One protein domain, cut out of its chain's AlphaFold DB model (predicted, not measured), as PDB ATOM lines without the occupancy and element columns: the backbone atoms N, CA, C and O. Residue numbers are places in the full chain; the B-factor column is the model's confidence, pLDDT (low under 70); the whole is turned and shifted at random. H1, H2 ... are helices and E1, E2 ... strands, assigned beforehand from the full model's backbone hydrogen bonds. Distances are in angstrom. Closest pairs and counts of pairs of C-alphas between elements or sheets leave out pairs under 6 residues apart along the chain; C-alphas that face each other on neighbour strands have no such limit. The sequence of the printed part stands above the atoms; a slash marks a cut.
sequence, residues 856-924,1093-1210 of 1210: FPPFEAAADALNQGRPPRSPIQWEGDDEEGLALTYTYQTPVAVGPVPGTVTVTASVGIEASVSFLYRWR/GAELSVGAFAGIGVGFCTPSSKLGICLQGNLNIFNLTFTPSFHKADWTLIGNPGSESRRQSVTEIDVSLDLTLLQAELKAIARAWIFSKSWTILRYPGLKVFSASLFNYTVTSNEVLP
ATOM      1  N   PHE A 856      -1.613 -40.434 -39.402       86.19
ATOM      2  CA  PHE A 856      -0.922 -41.699 -39.303       86.19
ATOM      3  C   PHE A 856      -0.302 -42.045 -40.661       86.19
ATOM      4  O   PHE A 856      -0.916 -41.810 -41.705       86.19
ATOM      5  N   PRO A 857       0.929 -42.580 -40.696       83.75
ATOM      6  CA  PRO A 857       1.460 -43.186 -41.907       83.75
ATOM      7  C   PRO A 857       0.527 -44.301 -42.410       83.75
ATOM      8  O   PRO A 857      -0.070 -44.987 -41.585       83.75
ATOM      9  N   PRO A 858       0.448 -44.539 -43.734       83.50
ATOM     10  CA  PRO A 858      -0.392 -45.589 -44.312       83.50
ATOM     11  C   PRO A 858       0.237 -46.968 -44.064       83.50
ATOM     12  O   PRO A 858       0.856 -47.576 -44.950       83.50
ATOM     13  N   PHE A 859       0.163 -47.432 -42.820       86.00
ATOM     14  CA  PHE A 859       0.828 -48.645 -42.367       86.00
ATOM     15  C   PHE A 859       0.208 -49.888 -42.992       86.00
ATOM     16  O   PHE A 859       0.955 -50.822 -43.294       86.00
ATOM     17  N   GLU A 860      -1.100 -49.891 -43.271       84.19
ATOM     18  CA  GLU A 860      -1.758 -50.995 -43.980       84.19
ATOM     19  C   GLU A 860      -1.156 -51.190 -45.384       84.19
ATOM     20  O   GLU A 860      -0.701 -52.285 -45.727       84.19
ATOM     21  N   ALA A 861      -1.011 -50.111 -46.161       82.69
ATOM     22  CA  ALA A 861      -0.398 -50.167 -47.492       82.69
ATOM     23  C   ALA A 861       1.076 -50.619 -47.444       82.69
ATOM     24  O   ALA A 861       1.543 -51.359 -48.320       82.69
ATOM     25  N   ALA A 862       1.821 -50.203 -46.414       83.88
ATOM     26  CA  ALA A 862       3.194 -50.653 -46.195       83.88
ATOM     27  C   ALA A 862       3.257 -52.151 -45.843       83.88
ATOM     28  O   ALA A 862       4.106 -52.873 -46.375       83.88
ATOM     29  N   ALA A 863       2.353 -52.633 -44.988       87.31
ATOM     30  CA  ALA A 863       2.244 -54.044 -44.634       87.31
ATOM     31  C   ALA A 863       1.889 -54.901 -45.855       87.31
ATOM     32  O   ALA A 863       2.546 -55.917 -46.099       87.31
ATOM     33  N   ASP A 864       0.931 -54.460 -46.671       87.19
ATOM     34  CA  ASP A 864       0.561 -55.111 -47.926       87.19
ATOM     35  C   ASP A 864       1.758 -55.231 -48.865       87.19
ATOM     36  O   ASP A 864       2.069 -56.331 -49.329       87.19
ATOM     37  N   ALA A 865       2.492 -54.136 -49.087       86.25
ATOM     38  CA  ALA A 865       3.700 -54.134 -49.907       86.25
ATOM     39  C   ALA A 865       4.775 -55.101 -49.374       86.25
ATOM     40  O   ALA A 865       5.381 -55.841 -50.150       86.25
ATOM     41  N   LEU A 866       4.980 -55.156 -48.054       87.56
ATOM     42  CA  LEU A 866       5.942 -56.063 -47.412       87.56
ATOM     43  C   LEU A 866       5.495 -57.535 -47.413       87.56
ATOM     44  O   LEU A 866       6.329 -58.444 -47.307       87.56
ATOM     45  N   ASN A 867       4.191 -57.782 -47.534       89.62
ATOM     46  CA  ASN A 867       3.612 -59.114 -47.655       89.62
ATOM     47  C   ASN A 867       3.513 -59.602 -49.109       89.62
ATOM     48  O   ASN A 867       3.300 -60.802 -49.319       89.62
ATOM     49  N   GLN A 868       3.711 -58.739 -50.116       89.50
ATOM     50  CA  GLN A 868       3.724 -59.151 -51.524       89.50
ATOM     51  C   GLN A 868       4.759 -60.267 -51.753       89.50
ATOM     52  O   GLN A 868       5.942 -60.143 -51.443       89.50
ATOM     53  N   GLY A 869       4.297 -61.402 -52.288       81.56
ATOM     54  CA  GLY A 869       5.125 -62.588 -52.535       81.56
ATOM     55  C   GLY A 869       5.185 -63.602 -51.386       81.56
ATOM     56  O   GLY A 869       5.753 -64.680 -51.571       81.56
ATOM     57  N   ARG A 870       4.567 -63.329 -50.227       82.50
ATOM     58  CA  ARG A 870       4.399 -64.332 -49.162       82.50
ATOM     59  C   ARG A 870       3.141 -65.179 -49.399       82.50
ATOM     60  O   ARG A 870       2.123 -64.660 -49.855       82.50
ATOM     61  N   PRO A 871       3.160 -66.489 -49.088       81.44
ATOM     62  CA  PRO A 871       1.962 -67.310 -49.182       81.44
ATOM     63  C   PRO A 871       0.882 -66.801 -48.200       81.44
ATOM     64  O   PRO A 871       1.229 -66.454 -47.067       81.44
ATOM     65  N   PRO A 872      -0.423 -66.843 -48.557       69.94
ATOM     66  CA  PRO A 872      -1.540 -66.303 -47.756       69.94
ATOM     67  C   PRO A 872      -1.723 -66.900 -46.346       69.94
ATOM     68  O   PRO A 872      -2.674 -66.567 -45.648       69.94
ATOM     69  N   ARG A 873      -0.867 -67.845 -45.945       72.44
ATOM     70  CA  ARG A 873      -0.899 -68.562 -44.661       72.44
ATOM     71  C   ARG A 873       0.473 -68.635 -43.988       72.44
ATOM     72  O   ARG A 873       0.707 -69.536 -43.188       72.44
ATOM     73  N   SER A 874       1.401 -67.748 -44.348       79.31
ATOM     74  CA  SER A 874       2.635 -67.616 -43.574       79.31
ATOM     75  C   SER A 874       2.263 -67.274 -42.126       79.31
ATOM     76  O   SER A 874       1.503 -66.332 -41.929       79.31
ATOM     77  N   PRO A 875       2.775 -67.996 -41.116       82.69
ATOM     78  CA  PRO A 875       2.542 -67.639 -39.721       82.69
ATOM     79  C   PRO A 875       3.231 -66.323 -39.348       82.69
ATOM     80  O   PRO A 875       2.910 -65.760 -38.316       82.69
ATOM     81  N   ILE A 876       4.167 -65.839 -40.177       86.81
ATOM     82  CA  ILE A 876       4.832 -64.543 -40.032       86.81
ATOM     83  C   ILE A 876       4.316 -63.607 -41.125       86.81
ATOM     84  O   ILE A 876       4.601 -63.825 -42.315       86.81
ATOM     85  N   GLN A 877       3.608 -62.558 -40.728       89.62
ATOM     86  CA  GLN A 877       3.070 -61.529 -41.616       89.62
ATOM     87  C   GLN A 877       3.363 -60.147 -41.039       89.62
ATOM     88  O   GLN A 877       3.497 -59.988 -39.829       89.62
ATOM     89  N   TRP A 878       3.524 -59.169 -41.921       89.69
ATOM     90  CA  TRP A 878       3.444 -57.777 -41.506       89.69
ATOM     91  C   TRP A 878       1.968 -57.432 -41.323       89.69
ATOM     92  O   TRP A 878       1.165 -57.717 -42.206       89.69
ATOM     93  N   GLU A 879       1.604 -56.877 -40.182       86.25
ATOM     94  CA  GLU A 879       0.283 -56.312 -39.931       86.25
ATOM     95  C   GLU A 879       0.481 -54.805 -39.790       86.25
ATOM     96  O   GLU A 879       1.350 -54.354 -39.043       86.25
ATOM     97  N   GLY A 880      -0.255 -54.045 -40.592       80.06
ATOM     98  CA  GLY A 880      -0.324 -52.598 -40.500       80.06
ATOM     99  C   GLY A 880      -1.722 -52.244 -40.040       80.06
ATOM    100  O   GLY A 880      -2.687 -52.704 -40.644       80.06
ATOM    101  N   ASP A 881      -1.810 -51.487 -38.962       78.44
ATOM    102  CA  ASP A 881      -3.026 -50.804 -38.548       78.44
ATOM    103  C   ASP A 881      -2.692 -49.318 -38.601       78.44
ATOM    104  O   ASP A 881      -1.651 -48.899 -38.082       78.44
ATOM    105  N   ASP A 882      -3.524 -48.532 -39.275       70.31
ATOM    106  CA  ASP A 882      -3.263 -47.105 -39.406       70.31
ATOM    107  C   ASP A 882      -3.214 -46.427 -38.024       70.31
ATOM    108  O   ASP A 882      -2.430 -45.508 -37.845       70.31
ATOM    109  N   GLU A 883      -3.917 -46.927 -36.999       67.94
ATOM    110  CA  GLU A 883      -3.820 -46.393 -35.633       67.94
ATOM    111  C   GLU A 883      -2.729 -47.069 -34.781       67.94
ATOM    112  O   GLU A 883      -2.081 -46.403 -33.970       67.94
ATOM    113  N   GLU A 884      -2.528 -48.388 -34.924       72.69
ATOM    114  CA  GLU A 884      -1.639 -49.174 -34.039       72.69
ATOM    115  C   GLU A 884      -0.205 -49.369 -34.591       72.69
ATOM    116  O   GLU A 884       0.665 -49.899 -33.892       72.69
ATOM    117  N   GLY A 885       0.084 -48.914 -35.815       86.62
ATOM    118  CA  GLY A 885       1.423 -48.933 -36.402       86.62
ATOM    119  C   GLY A 885       1.709 -50.101 -37.351       86.62
ATOM    120  O   GLY A 885       0.831 -50.858 -37.760       86.62
ATOM    121  N   LEU A 886       2.987 -50.270 -37.703       89.88
ATOM    122  CA  LEU A 886       3.479 -51.397 -38.499       89.88
ATOM    123  C   LEU A 886       4.178 -52.416 -37.599       89.88
ATOM    124  O   LEU A 886       5.227 -52.131 -37.014       89.88
ATOM    125  N   ALA A 887       3.654 -53.638 -37.559       90.50
ATOM    126  CA  ALA A 887       4.191 -54.729 -36.762       90.50
ATOM    127  C   ALA A 887       4.530 -55.960 -37.607       90.50
ATOM    128  O   ALA A 887       3.840 -56.320 -38.556       90.50
ATOM    129  N   LEU A 888       5.600 -56.654 -37.229       91.69
ATOM    130  CA  LEU A 888       5.850 -58.021 -37.656       91.69
ATOM    131  C   LEU A 888       5.178 -58.958 -36.651       91.69
ATOM    132  O   LEU A 888       5.663 -59.108 -35.525       91.69
ATOM    133  N   THR A 889       4.094 -59.604 -37.067       90.19
ATOM    134  CA  THR A 889       3.312 -60.498 -36.214       90.19
ATOM    135  C   THR A 889       3.579 -61.957 -36.574       90.19
ATOM    136  O   THR A 889       3.522 -62.371 -37.735       90.19
ATOM    137  N   TYR A 890       3.870 -62.762 -35.554       92.25
ATOM    138  CA  TYR A 890       3.777 -64.214 -35.612       92.25
ATOM    139  C   TYR A 890       2.434 -64.658 -35.033       92.25
ATOM    140  O   TYR A 890       2.201 -64.496 -33.835       92.25
ATOM    141  N   THR A 891       1.576 -65.246 -35.863       89.69
ATOM    142  CA  THR A 891       0.220 -65.654 -35.485       89.69
ATOM    143  C   THR A 891       0.080 -67.171 -35.531       89.69
ATOM    144  O   THR A 891       0.192 -67.800 -36.584       89.69
ATOM    145  N   TYR A 892      -0.229 -67.770 -34.382       91.31
ATOM    146  CA  TYR A 892      -0.591 -69.178 -34.258       91.31
ATOM    147  C   TYR A 892      -2.078 -69.305 -33.917       91.31
ATOM    148  O   TYR A 892      -2.528 -68.827 -32.877       91.31
ATOM    149  N   GLN A 893      -2.847 -69.954 -34.792       89.81
ATOM    150  CA  GLN A 893      -4.277 -70.198 -34.595       89.81
ATOM    151  C   GLN A 893      -4.534 -71.689 -34.419       89.81
ATOM    152  O   GLN A 893      -4.129 -72.495 -35.256       89.81
ATOM    153  N   THR A 894      -5.258 -72.052 -33.363       90.69
ATOM    154  CA  THR A 894      -5.709 -73.426 -33.137       90.69
ATOM    155  C   THR A 894      -7.212 -73.452 -32.845       90.69
ATOM    156  O   THR A 894      -7.697 -72.671 -32.015       90.69
ATOM    157  N   PRO A 895      -7.997 -74.289 -33.549       88.88
ATOM    158  CA  PRO A 895      -9.401 -74.465 -33.224       88.88
ATOM    159  C   PRO A 895      -9.517 -75.179 -31.876       88.88
ATOM    160  O   PRO A 895      -8.891 -76.215 -31.648       88.88
ATOM    161  N   VAL A 896     -10.349 -74.649 -30.987       88.69
ATOM    162  CA  VAL A 896     -10.678 -75.289 -29.713       88.69
ATOM    163  C   VAL A 896     -12.191 -75.361 -29.568       88.69
ATOM    164  O   VAL A 896     -12.911 -74.456 -29.976       88.69
ATOM    165  N   ALA A 897     -12.692 -76.437 -28.976       85.06
ATOM    166  CA  ALA A 897     -14.088 -76.526 -28.573       85.06
ATOM    167  C   ALA A 897     -14.146 -76.385 -27.052       85.06
ATOM    168  O   ALA A 897     -13.643 -77.248 -26.329       85.06
ATOM    169  N   VAL A 898     -14.731 -75.290 -26.566       76.69
ATOM    170  CA  VAL A 898     -15.016 -75.112 -25.138       76.69
ATOM    171  C   VAL A 898     -16.478 -75.508 -24.937       76.69
ATOM    172  O   VAL A 898     -17.392 -74.713 -25.140       76.69
ATOM    173  N   GLY A 899     -16.711 -76.788 -24.635       81.88
ATOM    174  CA  GLY A 899     -18.063 -77.358 -24.605       81.88
ATOM    175  C   GLY A 899     -18.687 -77.466 -26.011       81.88
ATOM    176  O   GLY A 899     -17.983 -77.849 -26.948       81.88
ATOM    177  N   PRO A 900     -19.989 -77.158 -26.200       84.94
ATOM    178  CA  PRO A 900     -20.652 -77.225 -27.508       84.94
ATOM    179  C   PRO A 900     -20.304 -76.048 -28.433       84.94
ATOM    180  O   PRO A 900     -20.749 -76.018 -29.580       84.94
ATOM    181  N   VAL A 901     -19.551 -75.062 -27.940       83.75
ATOM    182  CA  VAL A 901     -19.251 -73.829 -28.660       83.75
ATOM    183  C   VAL A 901     -17.896 -73.981 -29.363       83.75
ATOM    184  O   VAL A 901     -16.863 -74.033 -28.686       83.75
ATOM    185  N   PRO A 902     -17.861 -74.074 -30.706       88.25
ATOM    186  CA  PRO A 902     -16.605 -74.036 -31.438       88.25
ATOM    187  C   PRO A 902     -15.987 -72.643 -31.300       88.25
ATOM    188  O   PRO A 902     -16.690 -71.635 -31.336       88.25
ATOM    189  N   GLY A 903     -14.673 -72.584 -31.142       89.56
ATOM    190  CA  GLY A 903     -13.936 -71.336 -31.107       89.56
ATOM    191  C   GLY A 903     -12.531 -71.488 -31.670       89.56
ATOM    192  O   GLY A 903     -12.072 -72.574 -32.026       89.56
ATOM    193  N   THR A 904     -11.832 -70.369 -31.761       90.81
ATOM    194  CA  THR A 904     -10.442 -70.312 -32.216       90.81
ATOM    195  C   THR A 904      -9.622 -69.563 -31.185       90.81
ATOM    196  O   THR A 904      -9.952 -68.416 -30.870       90.81
ATOM    197  N   VAL A 905      -8.571 -70.204 -30.671       89.44
ATOM    198  CA  VAL A 905      -7.537 -69.529 -29.881       89.44
ATOM    199  C   VAL A 905      -6.468 -69.036 -30.841       89.44
ATOM    200  O   VAL A 905      -5.945 -69.807 -31.647       89.44
ATOM    201  N   THR A 906      -6.145 -67.756 -30.732       90.19
ATOM    202  CA  THR A 906      -5.096 -67.087 -31.488       90.19
ATOM    203  C   THR A 906      -4.039 -66.617 -30.501       90.19
ATOM    204  O   THR A 906      -4.359 -65.872 -29.582       90.19
ATOM    205  N   VAL A 907      -2.795 -67.040 -30.678       89.81
ATOM    206  CA  VAL A 907      -1.645 -66.469 -29.970       89.81
ATOM    207  C   VAL A 907      -0.863 -65.646 -30.978       89.81
ATOM    208  O   VAL A 907      -0.464 -66.173 -32.018       89.81
ATOM    209  N   THR A 908      -0.668 -64.369 -30.682       89.12
ATOM    210  CA  THR A 908       0.119 -63.444 -31.490       89.12
ATOM    211  C   THR A 908       1.357 -63.018 -30.713       89.12
ATOM    212  O   THR A 908       1.300 -62.779 -29.511       89.12
ATOM    213  N   ALA A 909       2.496 -62.945 -31.385       90.88
ATOM    214  CA  ALA A 909       3.677 -62.256 -30.883       90.88
ATOM    215  C   ALA A 909       4.042 -61.183 -31.902       90.88
ATOM    216  O   ALA A 909       4.219 -61.507 -33.075       90.88
ATOM    217  N   SER A 910       4.126 -59.931 -31.470       90.19
ATOM    218  CA  SER A 910       4.345 -58.787 -32.349       90.19
ATOM    219  C   SER A 910       5.562 -57.984 -31.907       90.19
ATOM    220  O   SER A 910       5.840 -57.830 -30.715       90.19
ATOM    221  N   VAL A 911       6.306 -57.482 -32.888       90.62
ATOM    222  CA  VAL A 911       7.315 -56.435 -32.707       90.62
ATOM    223  C   VAL A 911       7.046 -55.389 -33.773       90.62
ATOM    224  O   VAL A 911       7.004 -55.735 -34.953       90.62
ATOM    225  N   GLY A 912       6.848 -54.141 -33.372       91.56
ATOM    226  CA  GLY A 912       6.396 -53.099 -34.281       91.56
ATOM    227  C   GLY A 912       6.908 -51.712 -33.945       91.56
ATOM    228  O   GLY A 912       7.563 -51.488 -32.923       91.56
ATOM    229  N   ILE A 913       6.611 -50.804 -34.864       90.50
ATOM    230  CA  ILE A 913       6.799 -49.368 -34.729       90.50
ATOM    231  C   ILE A 913       5.441 -48.688 -34.862       90.50
ATOM    232  O   ILE A 913       4.641 -49.062 -35.715       90.50
ATOM    233  N   GLU A 914       5.202 -47.681 -34.042       90.31
ATOM    234  CA  GLU A 914       4.057 -46.783 -34.153       90.31
ATOM    235  C   GLU A 914       4.586 -45.392 -34.504       90.31
ATOM    236  O   GLU A 914       5.655 -44.989 -34.040       90.31
ATOM    237  N   ALA A 915       3.884 -44.663 -35.364       89.19
ATOM    238  CA  ALA A 915       4.184 -43.261 -35.597       89.19
ATOM    239  C   ALA A 915       2.890 -42.498 -35.854       89.19
ATOM    240  O   ALA A 915       2.029 -42.968 -36.589       89.19
ATOM    241  N   SER A 916       2.769 -41.318 -35.264       89.50
ATOM    242  CA  SER A 916       1.665 -40.396 -35.505       89.50
ATOM    243  C   SER A 916       2.162 -38.961 -35.419       89.50
ATOM    244  O   SER A 916       3.109 -38.658 -34.689       89.50
ATOM    245  N   VAL A 917       1.540 -38.074 -36.184       90.00
ATOM    246  CA  VAL A 917       1.767 -36.631 -36.116       90.00
ATOM    247  C   VAL A 917       0.443 -35.984 -35.770       90.00
ATOM    248  O   VAL A 917      -0.492 -36.053 -36.559       90.00
ATOM    249  N   SER A 918       0.356 -35.354 -34.609       92.00
ATOM    250  CA  SER A 918      -0.810 -34.573 -34.222       92.00
ATOM    251  C   SER A 918      -0.529 -33.082 -34.351       92.00
ATOM    252  O   SER A 918       0.549 -32.598 -34.012       92.00
ATOM    253  N   PHE A 919      -1.508 -32.349 -34.858       92.56
ATOM    254  CA  PHE A 919      -1.518 -30.902 -34.937       92.56
ATOM    255  C   PHE A 919      -2.670 -30.391 -34.093       92.56
ATOM    256  O   PHE A 919      -3.815 -30.795 -34.281       92.56
ATOM    257  N   LEU A 920      -2.360 -29.491 -33.175       92.69
ATOM    258  CA  LEU A 920      -3.326 -28.806 -32.337       92.69
ATOM    259  C   LEU A 920      -3.473 -27.378 -32.851       92.69
ATOM    260  O   LEU A 920      -2.489 -26.651 -32.955       92.69
ATOM    261  N   TYR A 921      -4.699 -26.952 -33.113       92.38
ATOM    262  CA  TYR A 921      -5.027 -25.547 -33.288       92.38
ATOM    263  C   TYR A 921      -6.161 -25.183 -32.350       92.38
ATOM    264  O   TYR A 921      -7.208 -25.821 -32.344       92.38
ATOM    265  N   ARG A 922      -5.969 -24.144 -31.551       90.00
ATOM    266  CA  ARG A 922      -6.933 -23.724 -30.546       90.00
ATOM    267  C   ARG A 922      -7.086 -22.206 -30.589       90.00
ATOM    268  O   ARG A 922      -6.114 -21.466 -30.463       90.00
ATOM    269  N   TRP A 923      -8.316 -21.730 -30.768       87.62
ATOM    270  CA  TRP A 923      -8.640 -20.297 -30.895       87.62
ATOM    271  C   TRP A 923      -9.468 -19.759 -29.728       87.62
ATOM    272  O   TRP A 923      -9.626 -18.546 -29.573       87.62
ATOM    273  N   ARG A 924     -10.012 -20.645 -28.893       79.75
ATOM    274  CA  ARG A 924     -10.548 -20.287 -27.581       79.75
ATOM    275  C   ARG A 924      -9.658 -20.882 -26.520       79.75
ATOM    276  O   ARG A 924      -8.941 -21.841 -26.742       79.75
ATOM    277  N   GLY A1093       0.066 -26.180 -31.992       92.50
ATOM    278  CA  GLY A1093       0.994 -27.208 -31.565       92.50
ATOM    279  C   GLY A1093       1.159 -28.280 -32.625       92.50
ATOM    280  O   GLY A1093       0.269 -28.503 -33.441       92.50
ATOM    281  N   ALA A1094       2.312 -28.926 -32.615       91.81
ATOM    282  CA  ALA A1094       2.601 -30.102 -33.408       91.81
ATOM    283  C   ALA A1094       3.344 -31.098 -32.518       91.81
ATOM    284  O   ALA A1094       4.358 -30.751 -31.916       91.81
ATOM    285  N   GLU A1095       2.858 -32.326 -32.441       93.75
ATOM    286  CA  GLU A1095       3.473 -33.406 -31.682       93.75
ATOM    287  C   GLU A1095       3.667 -34.598 -32.612       93.75
ATOM    288  O   GLU A1095       2.713 -35.141 -33.161       93.75
ATOM    289  N   LEU A1096       4.920 -35.001 -32.799       91.19
ATOM    290  CA  LEU A1096       5.260 -36.250 -33.462       91.19
ATOM    291  C   LEU A1096       5.477 -37.287 -32.363       91.19
ATOM    292  O   LEU A1096       6.353 -37.116 -31.525       91.19
ATOM    293  N   SER A1097       4.713 -38.370 -32.383       91.69
ATOM    294  CA  SER A1097       4.893 -39.511 -31.492       91.69
ATOM    295  C   SER A1097       5.418 -40.681 -32.309       91.69
ATOM    296  O   SER A1097       4.751 -41.131 -33.237       91.69
ATOM    297  N   VAL A1098       6.627 -41.152 -32.003       91.00
ATOM    298  CA  VAL A1098       7.223 -42.344 -32.620       91.00
ATOM    299  C   VAL A1098       7.523 -43.349 -31.527       91.00
ATOM    300  O   VAL A1098       8.313 -43.075 -30.625       91.00
ATOM    301  N   GLY A1099       6.922 -44.525 -31.616       90.88
ATOM    302  CA  GLY A1099       7.104 -45.598 -30.657       90.88
ATOM    303  C   GLY A1099       7.658 -46.872 -31.279       90.88
ATOM    304  O   GLY A1099       7.541 -47.124 -32.477       90.88
ATOM    305  N   ALA A1100       8.272 -47.697 -30.443       91.19
ATOM    306  CA  ALA A1100       8.614 -49.074 -30.752       91.19
ATOM    307  C   ALA A1100       8.092 -49.972 -29.633       91.19
ATOM    308  O   ALA A1100       8.342 -49.721 -28.449       91.19
ATOM    309  N   PHE A1101       7.414 -51.050 -30.007       91.25
ATOM    310  CA  PHE A1101       6.798 -51.961 -29.057       91.25
ATOM    311  C   PHE A1101       7.107 -53.418 -29.385       91.25
ATOM    312  O   PHE A1101       7.362 -53.802 -30.528       91.25
ATOM    313  N   ALA A1102       7.065 -54.253 -28.352       91.94
ATOM    314  CA  ALA A1102       7.004 -55.697 -28.509       91.94
ATOM    315  C   ALA A1102       5.987 -56.268 -27.534       91.94
ATOM    316  O   ALA A1102       6.006 -55.933 -26.345       91.94
ATOM    317  N   GLY A1103       5.129 -57.158 -28.017       92.38
ATOM    318  CA  GLY A1103       4.030 -57.690 -27.233       92.38
ATOM    319  C   GLY A1103       3.639 -59.113 -27.593       92.38
ATOM    320  O   GLY A1103       4.097 -59.704 -28.570       92.38
ATOM    321  N   ILE A1104       2.797 -59.677 -26.737       91.75
ATOM    322  CA  ILE A1104       2.160 -60.974 -26.927       91.75
ATOM    323  C   ILE A1104       0.659 -60.769 -26.745       91.75
ATOM    324  O   ILE A1104       0.222 -60.277 -25.705       91.75
ATOM    325  N   GLY A1105      -0.120 -61.161 -27.743       90.94
ATOM    326  CA  GLY A1105      -1.572 -61.200 -27.694       90.94
ATOM    327  C   GLY A1105      -2.087 -62.630 -27.569       90.94
ATOM    328  O   GLY A1105      -1.536 -63.577 -28.130       90.94
ATOM    329  N   VAL A1106      -3.169 -62.804 -26.823       91.00
ATOM    330  CA  VAL A1106      -3.940 -64.045 -26.772       91.00
ATOM    331  C   VAL A1106      -5.404 -63.696 -26.982       91.00
ATOM    332  O   VAL A1106      -6.012 -62.990 -26.183       91.00
ATOM    333  N   GLY A1107      -5.973 -64.202 -28.067       91.75
ATOM    334  CA  GLY A1107      -7.367 -64.027 -28.438       91.75
ATOM    335  C   GLY A1107      -8.142 -65.337 -28.401       91.75
ATOM    336  O   GLY A1107      -7.633 -66.377 -28.803       91.75
ATOM    337  N   PHE A1108      -9.399 -65.287 -27.977       92.19
ATOM    338  CA  PHE A1108     -10.367 -66.367 -28.137       92.19
ATOM    339  C   PHE A1108     -11.610 -65.829 -28.841       92.19
ATOM    340  O   PHE A1108     -12.249 -64.918 -28.324       92.19
ATOM    341  N   CYS A1109     -11.963 -66.388 -29.999       91.69
ATOM    342  CA  CYS A1109     -13.142 -65.985 -30.772       91.69
ATOM    343  C   CYS A1109     -14.142 -67.132 -30.923       91.69
ATOM    344  O   CYS A1109     -13.742 -68.269 -31.169       91.69
ATOM    345  N   THR A1110     -15.437 -66.822 -30.846       91.94
ATOM    346  CA  THR A1110     -16.540 -67.773 -31.053       91.94
ATOM    347  C   THR A1110     -17.681 -67.166 -31.885       91.94
ATOM    348  O   THR A1110     -18.097 -66.048 -31.583       91.94
ATOM    349  N   PRO A1111     -18.240 -67.872 -32.894       87.69
ATOM    350  CA  PRO A1111     -17.870 -69.224 -33.328       87.69
ATOM    351  C   PRO A1111     -16.603 -69.278 -34.196       87.69
ATOM    352  O   PRO A1111     -16.051 -70.352 -34.425       87.69
ATOM    353  N   SER A1112     -16.146 -68.139 -34.719       86.62
ATOM    354  CA  SER A1112     -14.962 -68.052 -35.578       86.62
ATOM    355  C   SER A1112     -14.236 -66.720 -35.394       86.62
ATOM    356  O   SER A1112     -14.798 -65.769 -34.859       86.62
ATOM    357  N   SER A1113     -13.010 -66.616 -35.905       80.75
ATOM    358  CA  SER A1113     -12.246 -65.359 -35.929       80.75
ATOM    359  C   SER A1113     -12.824 -64.281 -36.862       80.75
ATOM    360  O   SER A1113     -12.485 -63.105 -36.716       80.75
ATOM    361  N   LYS A1114     -13.693 -64.661 -37.812       82.62
ATOM    362  CA  LYS A1114     -14.307 -63.750 -38.799       82.62
ATOM    363  C   LYS A1114     -15.696 -63.260 -38.394       82.62
ATOM    364  O   LYS A1114     -16.053 -62.122 -38.659       82.62
ATOM    365  N   LEU A1115     -16.477 -64.137 -37.777       84.62
ATOM    366  CA  LEU A1115     -17.835 -63.886 -37.311       84.62
ATOM    367  C   LEU A1115     -17.919 -64.392 -35.875       84.62
ATOM    368  O   LEU A1115     -17.708 -65.592 -35.653       84.62
ATOM    369  N   GLY A1116     -18.250 -63.510 -34.932       90.81
ATOM    370  CA  GLY A1116     -18.360 -63.887 -33.532       90.81
ATOM    371  C   GLY A1116     -18.049 -62.803 -32.510       90.81
ATOM    372  O   GLY A1116     -17.845 -61.641 -32.845       90.81
ATOM    373  N   ILE A1117     -17.988 -63.214 -31.247       91.12
ATOM    374  CA  ILE A1117     -17.430 -62.427 -30.146       91.12
ATOM    375  C   ILE A1117     -16.016 -62.944 -29.888       91.12
ATOM    376  O   ILE A1117     -15.805 -64.144 -29.710       91.12
ATOM    377  N   CYS A1118     -15.058 -62.032 -29.870       92.50
ATOM    378  CA  CYS A1118     -13.667 -62.261 -29.543       92.50
ATOM    379  C   CYS A1118     -13.340 -61.617 -28.198       92.50
ATOM    380  O   CYS A1118     -13.721 -60.479 -27.947       92.50
ATOM    381  N   LEU A1119     -12.597 -62.317 -27.354       93.06
ATOM    382  CA  LEU A1119     -11.927 -61.759 -26.187       93.06
ATOM    383  C   LEU A1119     -10.429 -61.761 -26.490       93.06
ATOM    384  O   LEU A1119      -9.869 -62.828 -26.722       93.06
ATOM    385  N   GLN A1120      -9.792 -60.597 -26.536       91.81
ATOM    386  CA  GLN A1120      -8.375 -60.434 -26.857       91.81
ATOM    387  C   GLN A1120      -7.653 -59.779 -25.687       91.81
ATOM    388  O   GLN A1120      -8.012 -58.684 -25.272       91.81
ATOM    389  N   GLY A1121      -6.657 -60.462 -25.136       91.25
ATOM    390  CA  GLY A1121      -5.733 -59.912 -24.155       91.25
ATOM    391  C   GLY A1121      -4.384 -59.648 -24.805       91.25
ATOM    392  O   GLY A1121      -3.753 -60.594 -25.263       91.25
ATOM    393  N   ASN A1122      -3.930 -58.402 -24.809       90.50
ATOM    394  CA  ASN A1122      -2.621 -57.994 -25.301       90.50
ATOM    395  C   ASN A1122      -1.730 -57.604 -24.120       90.50
ATOM    396  O   ASN A1122      -2.171 -56.914 -23.202       90.50
ATOM    397  N   LEU A1123      -0.480 -58.055 -24.133       91.69
ATOM    398  CA  LEU A1123       0.560 -57.673 -23.186       91.69
ATOM    399  C   LEU A1123       1.757 -57.136 -23.970       91.69
ATOM    400  O   LEU A1123       2.518 -57.914 -24.543       91.69
ATOM    401  N   ASN A1124       1.967 -55.825 -23.937       88.25
ATOM    402  CA  ASN A1124       3.177 -55.191 -24.439       88.25
ATOM    403  C   ASN A1124       4.268 -55.320 -23.376       88.25
ATOM    404  O   ASN A1124       4.177 -54.764 -22.280       88.25
ATOM    405  N   ILE A1125       5.311 -56.083 -23.692       90.75
ATOM    406  CA  ILE A1125       6.457 -56.325 -22.814       90.75
ATOM    407  C   ILE A1125       7.209 -55.017 -22.582       90.75
ATOM    408  O   ILE A1125       7.511 -54.683 -21.436       90.75
ATOM    409  N   PHE A1126       7.462 -54.273 -23.658       90.81
ATOM    410  CA  PHE A1126       7.982 -52.914 -23.608       90.81
ATOM    411  C   PHE A1126       7.295 -52.045 -24.660       90.81
ATOM    412  O   PHE A1126       6.919 -52.530 -25.728       90.81
ATOM    413  N   ASN A1127       7.173 -50.764 -24.338       90.62
ATOM    414  CA  ASN A1127       6.836 -49.687 -25.249       90.62
ATOM    415  C   ASN A1127       7.832 -48.547 -24.997       90.62
ATOM    416  O   ASN A1127       7.957 -48.073 -23.864       90.62
ATOM    417  N   LEU A1128       8.592 -48.185 -26.027       91.75
ATOM    418  CA  LEU A1128       9.505 -47.053 -26.032       91.75
ATOM    419  C   LEU A1128       8.910 -45.978 -26.935       91.75
ATOM    420  O   LEU A1128       8.875 -46.185 -28.140       91.75
ATOM    421  N   THR A1129       8.522 -44.838 -26.375       92.00
ATOM    422  CA  THR A1129       7.907 -43.724 -27.102       92.00
ATOM    423  C   THR A1129       8.838 -42.514 -27.076       92.00
ATOM    424  O   THR A1129       9.362 -42.139 -26.025       92.00
ATOM    425  N   PHE A1130       9.061 -41.914 -28.237       92.00
ATOM    426  CA  PHE A1130       9.794 -40.674 -28.443       92.00
ATOM    427  C   PHE A1130       8.826 -39.623 -28.982       92.00
ATOM    428  O   PHE A1130       8.273 -39.795 -30.068       92.00
ATOM    429  N   THR A1131       8.646 -38.542 -28.227       94.25
ATOM    430  CA  THR A1131       7.592 -37.556 -28.477       94.25
ATOM    431  C   THR A1131       8.174 -36.139 -28.511       94.25
ATOM    432  O   THR A1131       8.173 -35.436 -27.493       94.25
ATOM    433  N   PRO A1132       8.766 -35.717 -29.644       90.88
ATOM    434  CA  PRO A1132       9.052 -34.318 -29.917       90.88
ATOM    435  C   PRO A1132       7.754 -33.542 -30.149       90.88
ATOM    436  O   PRO A1132       6.940 -33.875 -31.007       90.88
ATOM    437  N   SER A1133       7.611 -32.459 -29.402       91.69
ATOM    438  CA  SER A1133       6.476 -31.556 -29.421       91.69
ATOM    439  C   SER A1133       6.944 -30.114 -29.587       91.69
ATOM    440  O   SER A1133       8.007 -29.701 -29.111       91.69
ATOM    441  N   PHE A1134       6.138 -29.353 -30.305       91.19
ATOM    442  CA  PHE A1134       6.238 -27.920 -30.484       91.19
ATOM    443  C   PHE A1134       4.890 -27.333 -30.095       91.19
ATOM    444  O   PHE A1134       3.865 -27.758 -30.614       91.19
ATOM    445  N   HIS A1135       4.891 -26.338 -29.225       88.69
ATOM    446  CA  HIS A1135       3.703 -25.604 -28.820       88.69
ATOM    447  C   HIS A1135       4.002 -24.113 -28.906       88.69
ATOM    448  O   HIS A1135       5.053 -23.652 -28.474       88.69
ATOM    449  N   LYS A1136       3.083 -23.335 -29.461       90.19
ATOM    450  CA  LYS A1136       3.147 -21.879 -29.479       90.19
ATOM    451  C   LYS A1136       1.792 -21.313 -29.087       90.19
ATOM    452  O   LYS A1136       0.808 -21.529 -29.784       90.19
ATOM    453  N   ALA A1137       1.764 -20.557 -28.001       88.50
ATOM    454  CA  ALA A1137       0.595 -19.853 -27.501       88.50
ATOM    455  C   ALA A1137       0.805 -18.339 -27.612       88.50
ATOM    456  O   ALA A1137       1.731 -17.788 -27.024       88.50
ATOM    457  N   ASP A1138      -0.078 -17.670 -28.341       88.38
ATOM    458  CA  ASP A1138      -0.119 -16.232 -28.555       88.38
ATOM    459  C   ASP A1138      -1.281 -15.598 -27.775       88.38
ATOM    460  O   ASP A1138      -2.444 -15.990 -27.889       88.38
ATOM    461  N   TRP A1139      -0.956 -14.548 -27.032       86.31
ATOM    462  CA  TRP A1139      -1.867 -13.618 -26.385       86.31
ATOM    463  C   TRP A1139      -1.792 -12.274 -27.082       86.31
ATOM    464  O   TRP A1139      -0.766 -11.606 -27.016       86.31
ATOM    465  N   THR A1140      -2.888 -11.827 -27.676       88.88
ATOM    466  CA  THR A1140      -3.022 -10.435 -28.107       88.88
ATOM    467  C   THR A1140      -3.818  -9.688 -27.048       88.88
ATOM    468  O   THR A1140      -5.018  -9.902 -26.888       88.88
ATOM    469  N   LEU A1141      -3.127  -8.844 -26.292       87.69
ATOM    470  CA  LEU A1141      -3.650  -8.004 -25.225       87.69
ATOM    471  C   LEU A1141      -3.963  -6.620 -25.796       87.69
ATOM    472  O   LEU A1141      -3.054  -5.870 -26.151       87.69
ATOM    473  N   ILE A1142      -5.246  -6.280 -25.900       87.81
ATOM    474  CA  ILE A1142      -5.686  -4.995 -26.444       87.81
ATOM    475  C   ILE A1142      -5.797  -4.002 -25.291       87.81
ATOM    476  O   ILE A1142      -6.591  -4.190 -24.366       87.81
ATOM    477  N   GLY A1143      -4.980  -2.952 -25.341       85.88
ATOM    478  CA  GLY A1143      -4.934  -1.925 -24.307       85.88
ATOM    479  C   GLY A1143      -6.269  -1.187 -24.144       85.88
ATOM    480  O   GLY A1143      -7.059  -1.053 -25.076       85.88
ATOM    481  N   ASN A1144      -6.513  -0.658 -22.944       83.88
ATOM    482  CA  ASN A1144      -7.509   0.396 -22.742       83.88
ATOM    483  C   ASN A1144      -7.144   1.651 -23.571       83.88
ATOM    484  O   ASN A1144      -5.963   1.850 -23.873       83.88
ATOM    485  N   PRO A1145      -8.102   2.537 -23.910       79.62
ATOM    486  CA  PRO A1145      -7.808   3.767 -24.646       79.62
ATOM    487  C   PRO A1145      -6.659   4.567 -24.009       79.62
ATOM    488  O   PRO A1145      -6.746   4.964 -22.847       79.62
ATOM    489  N   GLY A1146      -5.579   4.792 -24.765       75.75
ATOM    490  CA  GLY A1146      -4.367   5.476 -24.287       75.75
ATOM    491  C   GLY A1146      -3.293   4.572 -23.663       75.75
ATOM    492  O   GLY A1146      -2.262   5.084 -23.236       75.75
ATOM    493  N   SER A1147      -3.502   3.254 -23.622       78.94
ATOM    494  CA  SER A1147      -2.468   2.261 -23.299       78.94
ATOM    495  C   SER A1147      -2.073   1.459 -24.537       78.94
ATOM    496  O   SER A1147      -2.889   1.243 -25.430       78.94
ATOM    497  N   GLU A1148      -0.809   1.046 -24.592       81.88
ATOM    498  CA  GLU A1148      -0.266   0.263 -25.701       81.88
ATOM    499  C   GLU A1148      -0.893  -1.137 -25.740       81.88
ATOM    500  O   GLU A1148      -1.043  -1.790 -24.702       81.88
ATOM    501  N   SER A1149      -1.225  -1.616 -26.939       85.06
ATOM    502  CA  SER A1149      -1.571  -3.025 -27.132       85.06
ATOM    503  C   SER A1149      -0.294  -3.860 -27.158       85.06
ATOM    504  O   SER A1149       0.779  -3.378 -27.520       85.06
ATOM    505  N   ARG A1150      -0.370  -5.121 -26.741       84.94
ATOM    506  CA  ARG A1150       0.797  -6.005 -26.646       84.94
ATOM    507  C   ARG A1150       0.462  -7.388 -27.168       84.94
ATOM    508  O   ARG A1150      -0.625  -7.901 -26.926       84.94
ATOM    509  N   ARG A1151       1.413  -8.023 -27.840       84.69
ATOM    510  CA  ARG A1151       1.375  -9.444 -28.164       84.69
ATOM    511  C   ARG A1151       2.377 -10.170 -27.281       84.69
ATOM    512  O   ARG A1151       3.554  -9.831 -27.285       84.69
ATOM    513  N   GLN A1152       1.923 -11.162 -26.532       83.31
ATOM    514  CA  GLN A1152       2.783 -12.040 -25.748       83.31
ATOM    515  C   GLN A1152       2.721 -13.438 -26.349       83.31
ATOM    516  O   GLN A1152       1.650 -14.022 -26.439       83.31
ATOM    517  N   SER A1153       3.854 -13.969 -26.781       83.19
ATOM    518  CA  SER A1153       3.962 -15.315 -27.340       83.19
ATOM    519  C   SER A1153       4.795 -16.175 -26.406       83.19
ATOM    520  O   SER A1153       5.855 -15.752 -25.947       83.19
ATOM    521  N   VAL A1154       4.356 -17.406 -26.180       83.25
ATOM    522  CA  VAL A1154       5.129 -18.459 -25.527       83.25
ATOM    523  C   VAL A1154       5.313 -19.584 -26.525       83.25
ATOM    524  O   VAL A1154       4.334 -20.148 -26.991       83.25
ATOM    525  N   THR A1155       6.557 -19.907 -26.847       85.62
ATOM    526  CA  THR A1155       6.917 -21.039 -27.699       85.62
ATOM    527  C   THR A1155       7.655 -22.068 -26.856       85.62
ATOM    528  O   THR A1155       8.729 -21.772 -26.338       85.62
ATOM    529  N   GLU A1156       7.109 -23.268 -26.729       85.06
ATOM    530  CA  GLU A1156       7.717 -24.417 -26.069       85.06
ATOM    531  C   GLU A1156       8.099 -25.483 -27.099       85.06
ATOM    532  O   GLU A1156       7.349 -25.797 -28.020       85.06
ATOM    533  N   ILE A1157       9.298 -26.029 -26.949       87.56
ATOM    534  CA  ILE A1157       9.757 -27.217 -27.661       87.56
ATOM    535  C   ILE A1157      10.153 -28.224 -26.591       87.56
ATOM    536  O   ILE A1157      11.106 -27.966 -25.851       87.56
ATOM    537  N   ASP A1158       9.457 -29.355 -26.521       88.88
ATOM    538  CA  ASP A1158       9.781 -30.446 -25.601       88.88
ATOM    539  C   ASP A1158      10.015 -31.742 -26.370       88.88
ATOM    540  O   ASP A1158       9.246 -32.117 -27.247       88.88
ATOM    541  N   VAL A1159      11.095 -32.438 -26.044       89.56
ATOM    542  CA  VAL A1159      11.432 -33.740 -26.611       89.56
ATOM    543  C   VAL A1159      11.458 -34.737 -25.476       89.56
ATOM    544  O   VAL A1159      12.435 -34.806 -24.725       89.56
ATOM    545  N   SER A1160      10.391 -35.520 -25.356       90.50
ATOM    546  CA  SER A1160      10.266 -36.522 -24.303       90.50
ATOM    547  C   SER A1160      10.581 -37.929 -24.811       90.50
ATOM    548  O   SER A1160      10.369 -38.271 -25.974       90.50
ATOM    549  N   LEU A1161      11.162 -38.739 -23.929       91.31
ATOM    550  CA  LEU A1161      11.433 -40.152 -24.145       91.31
ATOM    551  C   LEU A1161      10.881 -40.947 -22.966       91.31
ATOM    552  O   LEU A1161      11.342 -40.792 -21.829       91.31
ATOM    553  N   ASP A1162       9.949 -41.843 -23.261       92.12
ATOM    554  CA  ASP A1162       9.246 -42.666 -22.292       92.12
ATOM    555  C   ASP A1162       9.471 -44.153 -22.575       92.12
ATOM    556  O   ASP A1162       9.304 -44.628 -23.691       92.12
ATOM    557  N   LEU A1163       9.835 -44.914 -21.541       92.00
ATOM    558  CA  LEU A1163       9.904 -46.373 -21.581       92.00
ATOM    559  C   LEU A1163       8.919 -46.942 -20.564       92.00
ATOM    560  O   LEU A1163       9.103 -46.803 -19.348       92.00
ATOM    561  N   THR A1164       7.913 -47.644 -21.066       93.44
ATOM    562  CA  THR A1164       6.910 -48.334 -20.258       93.44
ATOM    563  C   THR A1164       7.032 -49.839 -20.455       93.44
ATOM    564  O   THR A1164       7.178 -50.318 -21.572       93.44
ATOM    565  N   LEU A1165       6.980 -50.604 -19.366       93.06
ATOM    566  CA  LEU A1165       6.999 -52.065 -19.408       93.06
ATOM    567  C   LEU A1165       5.643 -52.647 -19.019       93.06
ATOM    568  O   LEU A1165       4.940 -52.086 -18.180       93.06
ATOM    569  N   LEU A1166       5.336 -53.829 -19.551       93.00
ATOM    570  CA  LEU A1166       4.184 -54.644 -19.152       93.00
ATOM    571  C   LEU A1166       2.839 -53.913 -19.277       93.00
ATOM    572  O   LEU A1166       1.991 -54.043 -18.395       93.00
ATOM    573  N   GLN A1167       2.630 -53.131 -20.338       92.81
ATOM    574  CA  GLN A1167       1.299 -52.575 -20.602       92.81
ATOM    575  C   GLN A1167       0.380 -53.724 -21.001       92.81
ATOM    576  O   GLN A1167       0.759 -54.547 -21.829       92.81
ATOM    577  N   ALA A1168      -0.804 -53.810 -20.408       90.62
ATOM    578  CA  ALA A1168      -1.734 -54.884 -20.721       90.62
ATOM    579  C   ALA A1168      -3.115 -54.326 -21.026       90.62
ATOM    580  O   ALA A1168      -3.591 -53.407 -20.360       90.62
ATOM    581  N   GLU A1169      -3.784 -54.913 -22.003       93.38
ATOM    582  CA  GLU A1169      -5.136 -54.543 -22.375       93.38
ATOM    583  C   GLU A1169      -5.966 -55.791 -22.645       93.38
ATOM    584  O   GLU A1169      -5.509 -56.726 -23.291       93.38
ATOM    585  N   LEU A1170      -7.197 -55.809 -22.148       92.38
ATOM    586  CA  LEU A1170      -8.187 -56.829 -22.449       92.38
ATOM    587  C   LEU A1170      -9.334 -56.171 -23.218       92.38
ATOM    588  O   LEU A1170     -10.093 -55.399 -22.633       92.38
ATOM    589  N   LYS A1171      -9.472 -56.483 -24.507       93.12
ATOM    590  CA  LYS A1171     -10.538 -56.014 -25.401       93.12
ATOM    591  C   LYS A1171     -11.557 -57.141 -25.647       93.12
ATOM    592  O   LYS A1171     -11.190 -58.291 -25.871       93.12
ATOM    593  N   ALA A1172     -12.848 -56.827 -25.648       91.94
ATOM    594  CA  ALA A1172     -13.877 -57.637 -26.300       91.94
ATOM    595  C   ALA A1172     -14.159 -57.057 -27.685       91.94
ATOM    596  O   ALA A1172     -14.271 -55.846 -27.821       91.94
ATOM    597  N   ILE A1173     -14.308 -57.893 -28.708       90.62
ATOM    598  CA  ILE A1173     -14.601 -57.467 -30.078       90.62
ATOM    599  C   ILE A1173     -15.758 -58.300 -30.617       90.62
ATOM    600  O   ILE A1173     -15.637 -59.512 -30.750       90.62
ATOM    601  N   ALA A1174     -16.876 -57.671 -30.954       90.25
ATOM    602  CA  ALA A1174     -17.957 -58.307 -31.695       90.25
ATOM    603  C   ALA A1174     -17.761 -58.054 -33.192       90.25
ATOM    604  O   ALA A1174     -17.776 -56.910 -33.638       90.25
ATOM    605  N   ARG A1175     -17.600 -59.129 -33.962       89.00
ATOM    606  CA  ARG A1175     -17.455 -59.124 -35.420       89.00
ATOM    607  C   ARG A1175     -18.696 -59.730 -36.069       89.00
ATOM    608  O   ARG A1175     -19.018 -60.901 -35.856       89.00
ATOM    609  N   ALA A1176     -19.372 -58.939 -36.886       86.44
ATOM    610  CA  ALA A1176     -20.420 -59.356 -37.807       86.44
ATOM    611  C   ALA A1176     -19.935 -59.173 -39.255       86.44
ATOM    612  O   ALA A1176     -18.926 -58.523 -39.500       86.44
ATOM    613  N   TRP A1177     -20.661 -59.715 -40.239       78.12
ATOM    614  CA  TRP A1177     -20.257 -59.617 -41.656       78.12
ATOM    615  C   TRP A1177     -20.212 -58.179 -42.192       78.12
ATOM    616  O   TRP A1177     -19.601 -57.943 -43.224       78.12
ATOM    617  N   ILE A1178     -20.873 -57.245 -41.507       80.00
ATOM    618  CA  ILE A1178     -21.050 -55.853 -41.937       80.00
ATOM    619  C   ILE A1178     -20.577 -54.828 -40.896       80.00
ATOM    620  O   ILE A1178     -20.636 -53.636 -41.161       80.00
ATOM    621  N   PHE A1179     -20.139 -55.258 -39.708       75.38
ATOM    622  CA  PHE A1179     -19.602 -54.348 -38.692       75.38
ATOM    623  C   PHE A1179     -18.657 -55.070 -37.730       75.38
ATOM    624  O   PHE A1179     -18.824 -56.255 -37.441       75.38
ATOM    625  N   SER A1180     -17.705 -54.330 -37.174       78.88
ATOM    626  CA  SER A1180     -16.876 -54.744 -36.043       78.88
ATOM    627  C   SER A1180     -17.019 -53.697 -34.942       78.88
ATOM    628  O   SER A1180     -17.021 -52.504 -35.232       78.88
ATOM    629  N   LYS A1181     -17.179 -54.119 -33.687       86.69
ATOM    630  CA  LYS A1181     -17.227 -53.217 -32.530       86.69
ATOM    631  C   LYS A1181     -16.341 -53.754 -31.420       86.69
ATOM    632  O   LYS A1181     -16.486 -54.916 -31.047       86.69
ATOM    633  N   SER A1182     -15.437 -52.930 -30.908       87.12
ATOM    634  CA  SER A1182     -14.519 -53.279 -29.824       87.12
ATOM    635  C   SER A1182     -14.867 -52.532 -28.531       87.12
ATOM    636  O   SER A1182     -15.449 -51.449 -28.550       87.12
ATOM    637  N   TRP A1183     -14.538 -53.140 -27.393       91.75
ATOM    638  CA  TRP A1183     -14.692 -52.579 -26.055       91.75
ATOM    639  C   TRP A1183     -13.495 -52.973 -25.195       91.75
ATOM    640  O   TRP A1183     -13.250 -54.162 -24.992       91.75
ATOM    641  N   THR A1184     -12.785 -52.003 -24.629       90.81
ATOM    642  CA  THR A1184     -11.743 -52.278 -23.634       90.81
ATOM    643  C   THR A1184     -12.391 -52.613 -22.287       90.81
ATOM    644  O   THR A1184     -13.078 -51.787 -21.692       90.81
ATOM    645  N   ILE A1185     -12.187 -53.839 -21.804       93.19
ATOM    646  CA  ILE A1185     -12.689 -54.343 -20.516       93.19
ATOM    647  C   ILE A1185     -11.754 -53.927 -19.381       93.19
ATOM    648  O   ILE A1185     -12.195 -53.494 -18.319       93.19
ATOM    649  N   LEU A1186     -10.452 -54.104 -19.595       92.75
ATOM    650  CA  LEU A1186      -9.423 -53.819 -18.607       92.75
ATOM    651  C   LEU A1186      -8.222 -53.214 -19.316       92.75
ATOM    652  O   LEU A1186      -7.754 -53.757 -20.313       92.75
ATOM    653  N   ARG A1187      -7.694 -52.124 -18.764       93.50
ATOM    654  CA  ARG A1187      -6.452 -51.511 -19.224       93.50
ATOM    655  C   ARG A1187      -5.516 -51.357 -18.037       93.50
ATOM    656  O   ARG A1187      -5.869 -50.744 -17.033       93.50
ATOM    657  N   TYR A1188      -4.329 -51.925 -18.155       94.06
ATOM    658  CA  TYR A1188      -3.220 -51.699 -17.251       94.06
ATOM    659  C   TYR A1188      -2.185 -50.838 -17.986       94.06
ATOM    660  O   TYR A1188      -1.598 -51.303 -18.965       94.06
ATOM    661  N   PRO A1189      -1.943 -49.591 -17.540       89.12
ATOM    662  CA  PRO A1189      -1.092 -48.639 -18.256       89.12
ATOM    663  C   PRO A1189       0.397 -49.020 -18.264       89.12
ATOM    664  O   PRO A1189       1.184 -48.346 -18.921       89.12
ATOM    665  N   GLY A1190       0.783 -50.089 -17.559       91.50
ATOM    666  CA  GLY A1190       2.159 -50.555 -17.431       91.50
ATOM    667  C   GLY A1190       2.941 -49.869 -16.313       91.50
ATOM    668  O   GLY A1190       2.433 -49.036 -15.559       91.50
ATOM    669  N   LEU A1191       4.207 -50.254 -16.194       90.00
ATOM    670  CA  LEU A1191       5.191 -49.670 -15.290       90.00
ATOM    671  C   LEU A1191       6.060 -48.690 -16.081       90.00
ATOM    672  O   LEU A1191       6.867 -49.120 -16.905       90.00
ATOM    673  N   LYS A1192       5.920 -47.384 -15.825       89.69
ATOM    674  CA  LYS A1192       6.808 -46.365 -16.405       89.69
ATOM    675  C   LYS A1192       8.192 -46.506 -15.767       89.69
ATOM    676  O   LYS A1192       8.381 -46.147 -14.607       89.69
ATOM    677  N   VAL A1193       9.137 -47.100 -16.494       89.62
ATOM    678  CA  VAL A1193      10.496 -47.381 -15.997       89.62
ATOM    679  C   VAL A1193      11.379 -46.157 -16.129       89.62
ATOM    680  O   VAL A1193      12.180 -45.867 -15.241       89.62
ATOM    681  N   PHE A1194      11.229 -45.443 -17.238       86.19
ATOM    682  CA  PHE A1194      11.995 -44.248 -17.520       86.19
ATOM    683  C   PHE A1194      11.112 -43.227 -18.227       86.19
ATOM    684  O   PHE A1194      10.280 -43.577 -19.058       86.19
ATOM    685  N   SER A1195      11.292 -41.970 -17.848       88.81
ATOM    686  CA  SER A1195      10.694 -40.811 -18.487       88.81
ATOM    687  C   SER A1195      11.714 -39.698 -18.381       88.81
ATOM    688  O   SER A1195      12.109 -39.333 -17.267       88.81
ATOM    689  N   ALA A1196      12.189 -39.201 -19.513       83.62
ATOM    690  CA  ALA A1196      13.066 -38.047 -19.541       83.62
ATOM    691  C   ALA A1196      12.638 -37.085 -20.634       83.62
ATOM    692  O   ALA A1196      12.460 -37.483 -21.780       83.62
ATOM    693  N   SER A1197      12.561 -35.806 -20.280       83.88
ATOM    694  CA  SER A1197      12.680 -34.744 -21.270       83.88
ATOM    695  C   SER A1197      14.162 -34.638 -21.630       83.88
ATOM    696  O   SER A1197      15.011 -34.343 -20.784       83.88
ATOM    697  N   LEU A1198      14.484 -34.989 -22.872       84.56
ATOM    698  CA  LEU A1198      15.824 -34.871 -23.444       84.56
ATOM    699  C   LEU A1198      16.169 -33.404 -23.701       84.56
ATOM    700  O   LEU A1198      17.336 -33.013 -23.639       84.56
ATOM    701  N   PHE A1199      15.148 -32.603 -23.992       80.56
ATOM    702  CA  PHE A1199      15.267 -31.197 -24.316       80.56
ATOM    703  C   PHE A1199      13.936 -30.511 -24.027       80.56
ATOM    704  O   PHE A1199      12.947 -30.862 -24.650       80.56
ATOM    705  N   ASN A1200      13.926 -29.524 -23.133       80.88
ATOM    706  CA  ASN A1200      12.808 -28.597 -22.987       80.88
ATOM    707  C   ASN A1200      13.351 -27.176 -23.162       80.88
ATOM    708  O   ASN A1200      14.316 -26.773 -22.498       80.88
ATOM    709  N   TYR A1201      12.760 -26.440 -24.095       79.69
ATOM    710  CA  TYR A1201      13.113 -25.066 -24.388       79.69
ATOM    711  C   TYR A1201      11.860 -24.215 -24.526       79.69
ATOM    712  O   TYR A1201      11.079 -24.392 -25.456       79.69
ATOM    713  N   THR A1202      11.719 -23.245 -23.629       76.38
ATOM    714  CA  THR A1202      10.635 -22.262 -23.652       76.38
ATOM    715  C   THR A1202      11.190 -20.885 -24.008       76.38
ATOM    716  O   THR A1202      12.166 -20.425 -23.409       76.38
ATOM    717  N   VAL A1203      10.561 -20.211 -24.967       78.06
ATOM    718  CA  VAL A1203      10.815 -18.815 -25.333       78.06
ATOM    719  C   VAL A1203       9.558 -18.020 -25.075       78.06
ATOM    720  O   VAL A1203       8.505 -18.335 -25.612       78.06
ATOM    721  N   THR A1204       9.687 -16.959 -24.298       74.25
ATOM    722  CA  THR A1204       8.645 -15.951 -24.133       74.25
ATOM    723  C   THR A1204       9.060 -14.708 -24.912       74.25
ATOM    724  O   THR A1204      10.221 -14.302 -24.841       74.25
ATOM    725  N   SER A1205       8.146 -14.114 -25.674       78.69
ATOM    726  CA  SER A1205       8.375 -12.839 -26.353       78.69
ATOM    727  C   SER A1205       7.197 -11.902 -26.152       78.69
ATOM    728  O   SER A1205       6.074 -12.244 -26.517       78.69
ATOM    729  N   ASN A1206       7.476 -10.705 -25.653       75.81
ATOM    730  CA  ASN A1206       6.527  -9.609 -25.563       75.81
ATOM    731  C   ASN A1206       6.842  -8.558 -26.629       75.81
ATOM    732  O   ASN A1206       7.889  -7.912 -26.602       75.81
ATOM    733  N   GLU A1207       5.914  -8.371 -27.554       82.00
ATOM    734  CA  GLU A1207       5.956  -7.358 -28.599       82.00
ATOM    735  C   GLU A1207       4.918  -6.276 -28.286       82.00
ATOM    736  O   GLU A1207       3.761  -6.575 -27.988       82.00
ATOM    737  N   VAL A1208       5.323  -5.007 -28.320       81.50
ATOM    738  CA  VAL A1208       4.385  -3.884 -28.226       81.50
ATOM    739  C   VAL A1208       3.797  -3.664 -29.616       81.50
ATOM    740  O   VAL A1208       4.541  -3.451 -30.570       81.50
ATOM    741  N   LEU A1209       2.474  -3.759 -29.728       77.50
ATOM    742  CA  LEU A1209       1.755  -3.527 -30.973       77.50
ATOM    743  C   LEU A1209       1.478  -2.020 -31.120       77.50
ATOM    744  O   LEU A1209       1.045  -1.404 -30.140       77.50
ATOM    745  N   PRO A1210       1.747  -1.434 -32.301       59.91
ATOM    746  CA  PRO A1210       1.542  -0.011 -32.561       59.91
ATOM    747  C   PRO A1210       0.069   0.414 -32.568       59.91
ATOM    748  O   PRO A1210      -0.810  -0.442 -32.824       59.91
TER     749      PRO A1210
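What this domain is: This is residues 856 to 924 and 1093 to 1210 of the 1210 residues of an uncharacterized protein of Deltaproteobacteria bacterium (UniProt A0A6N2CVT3). One large antiparallel sheet of eight strands is folded across its long strands into a wide V, with the single helix H1 lying over the edge strand E1 near the bend. One arm holds E2, most of E7, the first parts of E3 and E5 and the last parts of E4 and E6; the longer arm holds E8 and the remaining parts of E3, E4, E5 and E6, and the E5 to E6 hairpin makes its tip. The printed part has 187 residues, with one named helix and eight named strands in the order H1 E1 E2 E3 E4 E5 E6 E7 E8, and its class is mostly strand. The sheet is branched at E6, which has E5, E7 and E8 as neighbours. The whole is loose, with a radius of gyration of the C-alphas of 23.4 A, and spans 84 by 35 by 32 A.

Where its parts are: The longest strands are E5, residues 1116 to 1142, 60.7 A from first to last C-alpha, and E6, residues 1149 to 1175, 58.9 A. C-alpha 1116 is at (-18.360, -63.887, -33.532) and C-alpha 1142 at (-5.686, -4.995, -26.444). E4 is residues 1093 to 1111, 46.1 A, and E3 is residues 901 to 922, 51.6 A. E2 is residues 885 to 898, 32.9 A, and E1 is residues 876 to 881, 15.9 A. E7 is residues 1180 to 1188, 23.4 A, and E8 is residues 1191 to 1209, 48.9 A, ending with C-alpha 1209 at (1.755, -3.527, -30.973). H1 is residues 859 to 867, 12.1 A, beginning with C-alpha 859 at (0.828, -48.645, -42.367).

How they stand to each other: E5 bends by 88 degrees at residue 1125 and E6 by 92 degrees at residue 1165. These two form a hairpin, with N 1118 and O 1173 2.7 A apart and N 1141 and O 1150 2.7 A apart, both within hydrogen-bond range. On the other side of E5 from E6 lies E4, antiparallel to E5, with N 1098 and O 1130 at 2.9 A. E3 and E4 are antiparallel, with N 910 and O 1103 at 2.9 A. E2 and E3 form a hairpin, with N 892 and O 907 at 2.9 A. E1 and E2 form another, with N 879 and O 887 at 2.8 A. E1 E2 E3 and E4 E5 E6 E7 are meanders, each strand the antiparallel neighbour of the one before. The pairing of E6 is staggered: on one side of it, E8 lies beside residues 1149 to 1165 and E7 beside residues 1167 to 1173. N 1157 and O 1201 of E6 and E8 are 2.8 A apart, and N 1172 and O 1183 of E6 and E7 are 2.8 A apart. E7 and E8 are apart, though they follow each other in the chain. H1 is on the sheet at a height of 6.7 A, over E1 and along the strands, at 9 degrees to E1 on the local plane. Their closest C-alphas are those of Glu 860 and Gly 880, 4.1 A apart. In H1 every O i to N i+4 pair is within hydrogen-bond range.

The domain as a whole: The C-alphas of Pro 900 and Gly 1146 are the two farthest apart, at 84.4 A. The sheet is twisted, and its edge strands are E1, E7 and E8. Residues 925 to 1092 are not printed, and C-alphas 924 and 1093 are 14.0 A apart across the cut, which falls in the link from E3 to E4. Of the links that are printed whole, none is long. The mean pLDDT of the printed part is 87.1, and residues 872, 883 and 1210 are under 70; Pro 1210 is the chain's last residue.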